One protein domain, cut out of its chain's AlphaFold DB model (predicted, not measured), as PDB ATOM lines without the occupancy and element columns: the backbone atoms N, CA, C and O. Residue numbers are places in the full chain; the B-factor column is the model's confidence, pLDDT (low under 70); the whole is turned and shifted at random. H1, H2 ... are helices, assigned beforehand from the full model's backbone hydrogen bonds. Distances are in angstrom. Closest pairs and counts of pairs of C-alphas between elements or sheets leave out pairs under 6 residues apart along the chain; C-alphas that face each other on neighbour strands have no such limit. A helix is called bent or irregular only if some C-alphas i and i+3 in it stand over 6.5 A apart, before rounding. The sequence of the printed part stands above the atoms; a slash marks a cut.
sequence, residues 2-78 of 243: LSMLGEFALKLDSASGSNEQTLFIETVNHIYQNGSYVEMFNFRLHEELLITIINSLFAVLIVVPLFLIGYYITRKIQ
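What this domain is: This is residues 2 to 78 of the 243 residues of the protein "DUF418 domain-containing protein" of Bacilli bacterium (UniProt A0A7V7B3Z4). Three named helices, H1, H2 and H3, wind round an open frame. Residues 60 to 78 make a long arm. The printed part, 77 residues, is all helix and extended: spans 56 by 32 by 18 A, radius of gyration of the C-alphas 18.4 A.

Where its parts are: Find H1, residues 2 to 14, from C-alpha 2 at (187.135, 234.593, 116.409); then H2, residues 19 to 34. H3, residues 37 to 77, one helix by its hydrogen bonds, is bent: C-alphas 47 and 50 are 7.5 A apart. Arm H3a is residues 37 to 47; H3b, residues 50 to 77, ends at (166.839, 222.015, 141.552).

How they stand to each other: H2 and H3a run opposite ways at a shallow tilt of 29 degrees, H3a and H3b are about perpendicular at 90 degrees. H1 touches H3b with residues 2 to 3 alone, closest C-alphas Ser 3 and Asn 55, 5.4 A. Every O i to N i+4 pair is within hydrogen-bond range, but in H3b 22 of 24.

The domain as a whole: The printed part has no cut; residues 2 to 22 and 77 to 78 are under pLDDT 70.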
ATOM      1  N   LEU A   2     186.008 234.795 117.345       28.73
ATOM      2  CA  LEU A   2     187.135 234.593 116.409       28.73
ATOM      3  C   LEU A   2     187.022 233.325 115.536       28.73
ATOM      4  O   LEU A   2     187.337 233.398 114.361       28.73
ATOM      5  N   SER A   3     186.463 232.214 116.037       38.84
ATOM      6  CA  SER A   3     186.055 231.073 115.183       38.84
ATOM      7  C   SER A   3     184.958 231.452 114.181       38.84
ATOM      8  O   SER A   3     184.925 230.959 113.063       38.84
ATOM      9  N   MET A   4     184.090 232.389 114.578       40.78
ATOM     10  CA  MET A   4     183.052 232.953 113.717       40.78
ATOM     11  C   MET A   4     183.651 233.912 112.695       40.78
ATOM     12  O   MET A   4     183.224 233.867 111.562       40.78
ATOM     13  N   LEU A   5     184.657 234.722 113.054       37.31
ATOM     14  CA  LEU A   5     185.394 235.588 112.126       37.31
ATOM     15  C   LEU A   5     186.313 234.794 111.185       37.31
ATOM     16  O   LEU A   5     186.499 235.214 110.054       37.31
ATOM     17  N   GLY A   6     186.844 233.647 111.617       39.34
ATOM     18  CA  GLY A   6     187.624 232.720 110.791       39.34
ATOM     19  C   GLY A   6     186.756 231.945 109.800       39.34
ATOM     20  O   GLY A   6     187.060 231.939 108.613       39.34
ATOM     21  N   GLU A   7     185.623 231.378 110.245       47.00
ATOM     22  CA  GLU A   7     184.599 230.837 109.333       47.00
ATOM     23  C   GLU A   7     184.015 231.929 108.432       47.00
ATOM     24  O   GLU A   7     183.725 231.655 107.278       47.00
ATOM     25  N   PHE A   8     183.837 233.155 108.929       42.97
ATOM     26  CA  PHE A   8     183.338 234.299 108.162       42.97
ATOM     27  C   PHE A   8     184.354 234.784 107.132       42.97
ATOM     28  O   PHE A   8     183.949 235.076 106.022       42.97
ATOM     29  N   ALA A   9     185.652 234.817 107.445       37.62
ATOM     30  CA  ALA A   9     186.705 235.163 106.492       37.62
ATOM     31  C   ALA A   9     186.857 234.079 105.416       37.62
ATOM     32  O   ALA A   9     186.885 234.406 104.237       37.62
ATOM     33  N   LEU A  10     186.839 232.797 105.803       48.53
ATOM     34  CA  LEU A  10     186.842 231.672 104.860       48.53
ATOM     35  C   LEU A  10     185.549 231.608 104.032       48.53
ATOM     36  O   LEU A  10     185.592 231.252 102.861       48.53
ATOM     37  N   LYS A  11     184.393 231.982 104.601       50.38
ATOM     38  CA  LYS A  11     183.119 232.049 103.868       50.38
ATOM     39  C   LYS A  11     182.983 233.298 102.995       50.38
ATOM     40  O   LYS A  11     182.352 233.225 101.947       50.38
ATOM     41  N   LEU A  12     183.557 234.428 103.398       45.69
ATOM     42  CA  LEU A  12     183.672 235.629 102.568       45.69
ATOM     43  C   LEU A  12     184.578 235.360 101.372       45.69
ATOM     44  O   LEU A  12     184.229 235.733 100.258       45.69
ATOM     45  N   ASP A  13     185.676 234.642 101.595       48.09
ATOM     46  CA  ASP A  13     186.515 234.140 100.517       48.09
ATOM     47  C   ASP A  13     185.732 233.129  99.655       48.09
ATOM     48  O   ASP A  13     185.739 233.234  98.431       48.09
ATOM     49  N   SER A  14     184.919 232.245 100.257       49.75
ATOM     50  CA  SER A  14     184.034 231.298  99.542       49.75
ATOM     51  C   SER A  14     182.929 231.943  98.690       49.75
ATOM     52  O   SER A  14     182.401 231.310  97.780       49.75
ATOM     53  N   ALA A  15     182.567 233.200  98.964       48.12
ATOM     54  CA  ALA A  15     181.593 233.945  98.169       48.12
ATOM     55  C   ALA A  15     182.204 234.521  96.875       48.12
ATOM     56  O   ALA A  15     181.465 235.030  96.033       48.12
ATOM     57  N   SER A  16     183.533 234.439  96.708       48.59
ATOM     58  CA  SER A  16     184.260 234.992  95.556       48.59
ATOM     59  C   SER A  16     184.416 234.032  94.366       48.59
ATOM     60  O   SER A  16     184.809 234.477  93.291       48.59
ATOM     61  N   GLY A  17     184.053 232.747  94.508       51.66
ATOM     62  CA  GLY A  17     183.936 231.803  93.386       51.66
ATOM     63  C   GLY A  17     185.233 231.571  92.600       51.66
ATOM     64  O   GLY A  17     185.202 231.525  91.370       51.66
ATOM     65  N   SER A  18     186.376 231.464  93.278       59.25
ATOM     66  CA  SER A  18     187.673 231.264  92.622       59.25
ATOM     67  C   SER A  18     187.884 229.805  92.174       59.25
ATOM     68  O   SER A  18     187.480 228.862  92.853       59.25
ATOM     69  N   ASN A  19     188.570 229.599  91.040       60.28
ATOM     70  CA  ASN A  19     188.922 228.265  90.515       60.28
ATOM     71  C   ASN A  19     189.693 227.394  91.529       60.28
ATOM     72  O   ASN A  19     189.587 226.169  91.503       60.28
ATOM     73  N   GLU A  20     190.450 228.017  92.436       60.34
ATOM     74  CA  GLU A  20     191.177 227.326  93.509       60.34
ATOM     75  C   GLU A  20     190.232 226.639  94.510       60.34
ATOM     76  O   GLU A  20     190.553 225.572  95.030       60.34
ATOM     77  N   GLN A  21     189.033 227.183  94.737       61.72
ATOM     78  CA  GLN A  21     188.051 226.604  95.658       61.72
ATOM     79  C   GLN A  21     187.354 225.385  95.073       61.72
ATOM     80  O   GLN A  21     187.154 224.395  95.778       61.72
ATOM     81  N   THR A  22     186.996 225.430  93.790       66.88
ATOM     82  CA  THR A  22     186.438 224.263  93.098       66.88
ATOM     83  C   THR A  22     187.443 223.115  93.125       66.88
ATOM     84  O   THR A  22     187.081 222.004  93.503       66.88
ATOM     85  N   LEU A  23     188.720 223.411  92.865       70.88
ATOM     86  CA  LEU A  23     189.806 222.436  92.941       70.88
ATOM     87  C   LEU A  23     189.992 221.876  94.362       70.88
ATOM     88  O   LEU A  23     190.180 220.671  94.535       70.88
ATOM     89  N   PHE A  24     189.899 222.722  95.393       73.44
ATOM     90  CA  PHE A  24     189.971 222.282  96.788       73.44
ATOM     91  C   PHE A  24     188.802 221.359  97.160       73.44
ATOM     92  O   PHE A  24     189.019 220.287  97.721       73.44
ATOM     93  N   ILE A  25     187.565 221.725  96.806       74.50
ATOM     94  CA  ILE A  25     186.366 220.914  97.074       74.50
ATOM     95  C   ILE A  25     186.434 219.572  96.335       74.50
ATOM     96  O   ILE A  25     186.102 218.535  96.910       74.50
ATOM     97  N   GLU A  26     186.887 219.566  95.083       77.62
ATOM     98  CA  GLU A  26     187.104 218.339  94.313       77.62
ATOM     99  C   GLU A  26     188.177 217.453  94.950       77.62
ATOM    100  O   GLU A  26     187.971 216.247  95.090       77.62
ATOM    101  N   THR A  27     189.276 218.049  95.420       78.31
ATOM    102  CA  THR A  27     190.347 217.336  96.132       78.31
ATOM    103  C   THR A  27     189.833 216.714  97.431       78.31
ATOM    104  O   THR A  27     190.070 215.533  97.686       78.31
ATOM    105  N   VAL A  28     189.064 217.467  98.226       78.94
ATOM    106  CA  VAL A  28     188.406 216.969  99.445       78.94
ATOM    107  C   VAL A  28     187.493 215.794  99.109       78.94
ATOM    108  O   VAL A  28     187.632 214.722  99.693       78.94
ATOM    109  N   ASN A  29     186.586 215.958  98.146       81.88
ATOM    110  CA  ASN A  29     185.652 214.899  97.770       81.88
ATOM    111  C   ASN A  29     186.391 213.643  97.296       81.88
ATOM    112  O   ASN A  29     186.063 212.547  97.743       81.88
ATOM    113  N   HIS A  30     187.433 213.798  96.476       84.44
ATOM    114  CA  HIS A  30     188.243 212.685  95.995       84.44
ATOM    115  C   HIS A  30     188.936 211.932  97.140       84.44
ATOM    116  O   HIS A  30     188.854 210.706  97.206       84.44
ATOM    117  N   ILE A  31     189.573 212.645  98.075       84.62
ATOM    118  CA  ILE A  31     190.244 212.031  99.234       84.62
ATOM    119  C   ILE A  31     189.229 211.324 100.139       84.62
ATOM    120  O   ILE A  31     189.481 210.217 100.609       84.62
ATOM    121  N   TYR A  32     188.063 211.925 100.376       80.75
ATOM    122  CA  TYR A  32     187.042 211.329 101.233       80.75
ATOM    123  C   TYR A  32     186.332 210.128 100.579       80.75
ATOM    124  O   TYR A  32     185.914 209.227 101.306       80.75
ATOM    125  N   GLN A  33     186.231 210.083  99.246       87.69
ATOM    126  CA  GLN A  33     185.594 208.995  98.489       87.69
ATOM    127  C   GLN A  33     186.532 207.834  98.165       87.69
ATOM    128  O   GLN A  33     186.120 206.685  98.278       87.69
ATOM    129  N   ASN A  34     187.775 208.124  97.776       89.75
ATOM    130  CA  ASN A  34     188.703 207.132  97.219       89.75
ATOM    131  C   ASN A  34     190.042 207.064  97.963       89.75
ATOM    132  O   ASN A  34     190.825 206.146  97.730       89.75
ATOM    133  N   GLY A  35     190.327 208.031  98.835       88.69
ATOM    134  CA  GLY A  35     191.603 208.116  99.531       88.69
ATOM    135  C   GLY A  35     191.793 207.005 100.561       88.69
ATOM    136  O   GLY A  35     190.870 206.578 101.264       88.69
ATOM    137  N   SER A  36     193.040 206.572 100.691       92.56
ATOM    138  CA  SER A  36     193.507 205.724 101.779       92.56
ATOM    139  C   SER A  36     193.452 206.455 103.127       92.56
ATOM    140  O   SER A  36     193.400 207.684 103.213       92.56
ATOM    141  N   TYR A  37     193.528 205.694 104.223       89.50
ATOM    142  CA  TYR A  37     193.584 206.274 105.569       89.50
ATOM    143  C   TYR A  37     194.767 207.241 105.739       89.50
ATOM    144  O   TYR A  37     194.626 208.281 106.379       89.50
ATOM    145  N   VAL A  38     195.923 206.916 105.150       92.56
ATOM    146  CA  VAL A  38     197.140 207.737 105.244       92.56
ATOM    147  C   VAL A  38     196.968 209.060 104.501       92.56
ATOM    148  O   VAL A  38     197.342 210.102 105.030       92.56
ATOM    149  N   GLU A  39     196.357 209.042 103.316       89.38
ATOM    150  CA  GLU A  39     196.060 210.262 102.558       89.38
ATOM    151  C   GLU A  39     195.074 211.154 103.311       89.38
ATOM    152  O   GLU A  39     195.331 212.346 103.466       89.38
ATOM    153  N   MET A  40     194.002 210.582 103.868       86.38
ATOM    154  CA  MET A  40     193.054 211.338 104.690       86.38
ATOM    155  C   MET A  40     193.717 211.919 105.946       86.38
ATOM    156  O   MET A  40     193.456 213.065 106.314       86.38
ATOM    157  N   PHE A  41     194.573 211.151 106.619       89.38
ATOM    158  CA  PHE A  41     195.290 211.621 107.799       89.38
ATOM    159  C   PHE A  41     196.243 212.772 107.461       89.38
ATOM    160  O   PHE A  41     196.212 213.804 108.131       89.38
ATOM    161  N   ASN A  42     197.036 212.630 106.397       90.56
ATOM    162  CA  ASN A  42     197.947 213.674 105.935       90.56
ATOM    163  C   ASN A  42     197.191 214.932 105.512       90.56
ATOM    164  O   ASN A  42     197.595 216.027 105.898       90.56
ATOM    165  N   PHE A  43     196.073 214.780 104.799       84.00
ATOM    166  CA  PHE A  43     195.201 215.890 104.436       84.00
ATOM    167  C   PHE A  43     194.729 216.651 105.681       84.00
ATOM    168  O   PHE A  43     194.930 217.857 105.793       84.00
ATOM    169  N   ARG A  44     194.199 215.942 106.686       83.69
ATOM    170  CA  ARG A  44     193.739 216.567 107.936       83.69
ATOM    171  C   ARG A  44     194.852 217.244 108.723       83.69
ATOM    172  O   ARG A  44     194.617 218.286 109.328       83.69
ATOM    173  N   LEU A  45     196.048 216.661 108.740       88.50
ATOM    174  CA  LEU A  45     197.193 217.246 109.431       88.50
ATOM    175  C   LEU A  45     197.635 218.579 108.824       88.50
ATOM    176  O   LEU A  45     197.970 219.488 109.579       88.50
ATOM    177  N   HIS A  46     197.653 218.687 107.495       85.12
ATOM    178  CA  HIS A  46     198.174 219.871 106.810       85.12
ATOM    179  C   HIS A  46     197.097 220.941 106.610       85.12
ATOM    180  O   HIS A  46     197.365 222.115 106.851       85.12
ATOM    181  N   GLU A  47     195.876 220.535 106.253       78.31
ATOM    182  CA  GLU A  47     194.805 221.461 105.864       78.31
ATOM    183  C   GLU A  47     193.840 221.779 107.019       78.31
ATOM    184  O   GLU A  47     193.398 222.916 107.182       78.31
ATOM    185  N   GLU A  48     193.507 220.799 107.869       79.19
ATOM    186  CA  GLU A  48     192.445 220.964 108.877       79.19
ATOM    187  C   GLU A  48     192.965 221.218 110.302       79.19
ATOM    188  O   GLU A  48     192.239 221.785 111.124       79.19
ATOM    189  N   LEU A  49     194.193 220.808 110.636       84.25
ATOM    190  CA  LEU A  49     194.669 220.733 112.023       84.25
ATOM    191  C   LEU A  49     194.643 222.087 112.738       84.25
ATOM    192  O   LEU A  49     194.070 222.202 113.823       84.25
ATOM    193  N   LEU A  50     195.251 223.113 112.137       82.06
ATOM    194  CA  LEU A  50     195.373 224.433 112.758       82.06
ATOM    195  C   LEU A  50     193.990 225.058 112.972       82.06
ATOM    196  O   LEU A  50     193.673 225.504 114.077       82.06
ATOM    197  N   ILE A  51     193.138 225.014 111.945       76.56
ATOM    198  CA  ILE A  51     191.758 225.511 112.002       76.56
ATOM    199  C   ILE A  51     190.965 224.761 113.082       76.56
ATOM    200  O   ILE A  51     190.273 225.378 113.896       76.56
ATOM    201  N   THR A  52     191.110 223.436 113.150       79.38
ATOM    202  CA  THR A  52     190.421 222.584 114.128       79.38
ATOM    203  C   THR A  52     190.853 222.890 115.556       79.38
ATOM    204  O   THR A  52     190.001 222.990 116.441       79.38
ATOM    205  N   ILE A  53     192.152 223.085 115.803       85.56
ATOM    206  CA  ILE A  53     192.675 223.440 117.130       85.56
ATOM    207  C   ILE A  53     192.127 224.798 117.568       85.56
ATOM    208  O   ILE A  53     191.590 224.912 118.672       85.56
ATOM    209  N   ILE A  54     192.207 225.811 116.703       83.25
ATOM    210  CA  ILE A  54     191.701 227.155 117.005       83.25
ATOM    211  C   ILE A  54     190.203 227.097 117.320       83.25
ATOM    212  O   ILE A  54     189.766 227.598 118.359       83.25
ATOM    213  N   ASN A  55     189.415 226.426 116.478       77.56
ATOM    214  CA  ASN A  55     187.979 226.263 116.694       77.56
ATOM    215  C   ASN A  55     187.671 225.523 118.001       77.56
ATOM    216  O   ASN A  55     186.765 225.927 118.733       77.56
ATOM    217  N   SER A  56     188.454 224.495 118.335       83.50
ATOM    218  CA  SER A  56     188.297 223.721 119.569       83.50
ATOM    219  C   SER A  56     188.580 224.559 120.817       83.50
ATOM    220  O   SER A  56     187.824 224.481 121.785       83.50
ATOM    221  N   LEU A  57     189.605 225.418 120.795       85.69
ATOM    222  CA  LEU A  57     189.903 226.333 121.905       85.69
ATOM    223  C   LEU A  57     188.731 227.286 122.176       85.69
ATOM    224  O   LEU A  57     188.314 227.452 123.323       85.69
ATOM    225  N   PHE A  58     188.137 227.859 121.126       81.56
ATOM    226  CA  PHE A  58     186.953 228.708 121.279       81.56
ATOM    227  C   PHE A  58     185.710 227.923 121.702       81.56
ATOM    228  O   PHE A  58     184.905 228.436 122.482       81.56
ATOM    229  N   ALA A  59     185.552 226.684 121.234       81.25
ATOM    230  CA  ALA A  59     184.449 225.827 121.649       81.25
ATOM    231  C   ALA A  59     184.491 225.563 123.160       81.25
ATOM    232  O   ALA A  59     183.461 225.671 123.821       81.25
ATOM    233  N   VAL A  60     185.673 225.312 123.734       87.00
ATOM    234  CA  VAL A  60     185.839 225.133 125.187       87.00
ATOM    235  C   VAL A  60     185.361 226.367 125.957       87.00
ATOM    236  O   VAL A  60     184.635 226.222 126.942       87.00
ATOM    237  N   LEU A  61     185.676 227.577 125.481       86.38
ATOM    238  CA  LEU A  61     185.225 228.826 126.112       86.38
ATOM    239  C   LEU A  61     183.699 228.993 126.108       86.38
ATOM    240  O   LEU A  61     183.165 229.673 126.980       86.38
ATOM    241  N   ILE A  62     182.992 228.374 125.160       82.00
ATOM    242  CA  ILE A  62     181.522 228.390 125.092       82.00
ATOM    243  C   ILE A  62     180.923 227.250 125.926       82.00
ATOM    244  O   ILE A  62     179.954 227.446 126.661       82.00
ATOM    245  N   VAL A  63     181.500 226.052 125.836       85.94
ATOM    246  CA  VAL A  63     180.971 224.836 126.466       85.94
ATOM    247  C   VAL A  63     181.161 224.855 127.982       85.94
ATOM    248  O   VAL A  63     180.250 224.452 128.704       85.94
ATOM    249  N   VAL A  64     182.297 225.343 128.487       90.69
ATOM    250  CA  VAL A  64     182.581 225.349 129.933       90.69
ATOM    251  C   VAL A  64     181.557 226.183 130.716       90.69
ATOM    252  O   VAL A  64     180.973 225.637 131.653       90.69
ATOM    253  N   PRO A  65     181.239 227.442 130.348       89.69
ATOM    254  CA  PRO A  65     180.180 228.198 131.015       89.69
ATOM    255  C   PRO A  65     178.820 227.498 130.976       89.69
ATOM    256  O   PRO A  65     178.130 227.449 131.992       89.69
ATOM    257  N   LEU A  66     178.442 226.901 129.838       86.12
ATOM    258  CA  LEU A  66     177.186 226.154 129.715       86.12
ATOM    259  C   LEU A  66     177.155 224.932 130.641       86.12
ATOM    260  O   LEU A  66     176.144 224.678 131.297       86.12
ATOM    261  N   PHE A  67     178.272 224.212 130.749       88.38
ATOM    262  CA  PHE A  67     178.416 223.091 131.670       88.38
ATOM    263  C   PHE A  67     178.308 223.543 133.133       88.38
ATOM    264  O   PHE A  67     177.599 222.915 133.919       88.38
ATOM    265  N   LEU A  68     178.942 224.663 133.494       90.62
ATOM    266  CA  LEU A  68     178.865 225.243 134.838       90.62
ATOM    267  C   LEU A  68     177.446 225.708 135.187       90.62
ATOM    268  O   LEU A  68     176.982 225.458 136.299       90.62
ATOM    269  N   ILE A  69     176.731 226.320 134.239       87.06
ATOM    270  CA  ILE A  69     175.317 226.686 134.395       87.06
ATOM    271  C   ILE A  69     174.471 225.428 134.619       87.06
ATOM    272  O   ILE A  69     173.690 225.375 135.568       87.06
ATOM    273  N   GLY A  70     174.655 224.391 133.796       85.00
ATOM    274  CA  GLY A  70     173.954 223.115 133.951       85.00
ATOM    275  C   GLY A  70     174.224 222.459 135.308       85.00
ATOM    276  O   GLY A  70     173.296 222.000 135.980       85.00
ATOM    277  N   TYR A  71     175.479 222.484 135.759       86.62
ATOM    278  CA  TYR A  71     175.889 221.995 137.073       86.62
ATOM    279  C   TYR A  71     175.241 222.791 138.216       86.62
ATOM    280  O   TYR A  71     174.700 222.199 139.153       86.62
ATOM    281  N   TYR A  72     175.239 224.123 138.128       85.94
ATOM    282  CA  TYR A  72     174.608 225.002 139.112       85.94
ATOM    283  C   TYR A  72     173.100 224.744 139.222       85.94
ATOM    284  O   TYR A  72     172.586 224.539 140.324       85.94
ATOM    285  N   ILE A  73     172.400 224.683 138.084       80.69
ATOM    286  CA  ILE A  73     170.963 224.387 138.023       80.69
ATOM    287  C   ILE A  73     170.676 223.023 138.651       80.69
ATOM    288  O   ILE A  73     169.773 222.905 139.473       80.69
ATOM    289  N   THR A  74     171.480 222.010 138.325       78.25
ATOM    290  CA  THR A  74     171.328 220.655 138.869       78.25
ATOM    291  C   THR A  74     171.462 220.624 140.392       78.25
ATOM    292  O   THR A  74     170.681 219.955 141.070       78.25
ATOM    293  N   ARG A  75     172.422 221.374 140.950       78.94
ATOM    294  CA  ARG A  75     172.593 221.492 142.404       78.94
ATOM    295  C   ARG A  75     171.445 222.248 143.071       78.94
ATOM    296  O   ARG A  75     171.067 221.883 144.179       78.94
ATOM    297  N   LYS A  76     170.884 223.259 142.403       73.69
ATOM    298  CA  LYS A  76     169.789 224.086 142.933       73.69
ATOM    299  C   LYS A  76     168.425 223.397 142.873       73.69
ATOM    300  O   LYS A  76     167.691 223.460 143.846       73.69
ATOM    301  N   ILE A  77     168.107 222.737 141.757       67.38
ATOM    302  CA  ILE A  77     166.839 222.015 141.552       67.38
ATOM    303  C   ILE A  77     166.785 220.736 142.396       67.38
ATOM    304  O   ILE A  77     165.700 220.203 142.575       67.38
ATOM    305  N   GLN A  78     167.932 220.256 142.912       66.50
ATOM    306  CA  GLN A  78     168.073 218.995 143.646       66.50
ATOM    307  C   GLN A  78     167.232 217.894 142.989       66.50
ATOM    308  O   GLN A  78     166.134 217.628 143.449       66.50
TER     309      GLN A  78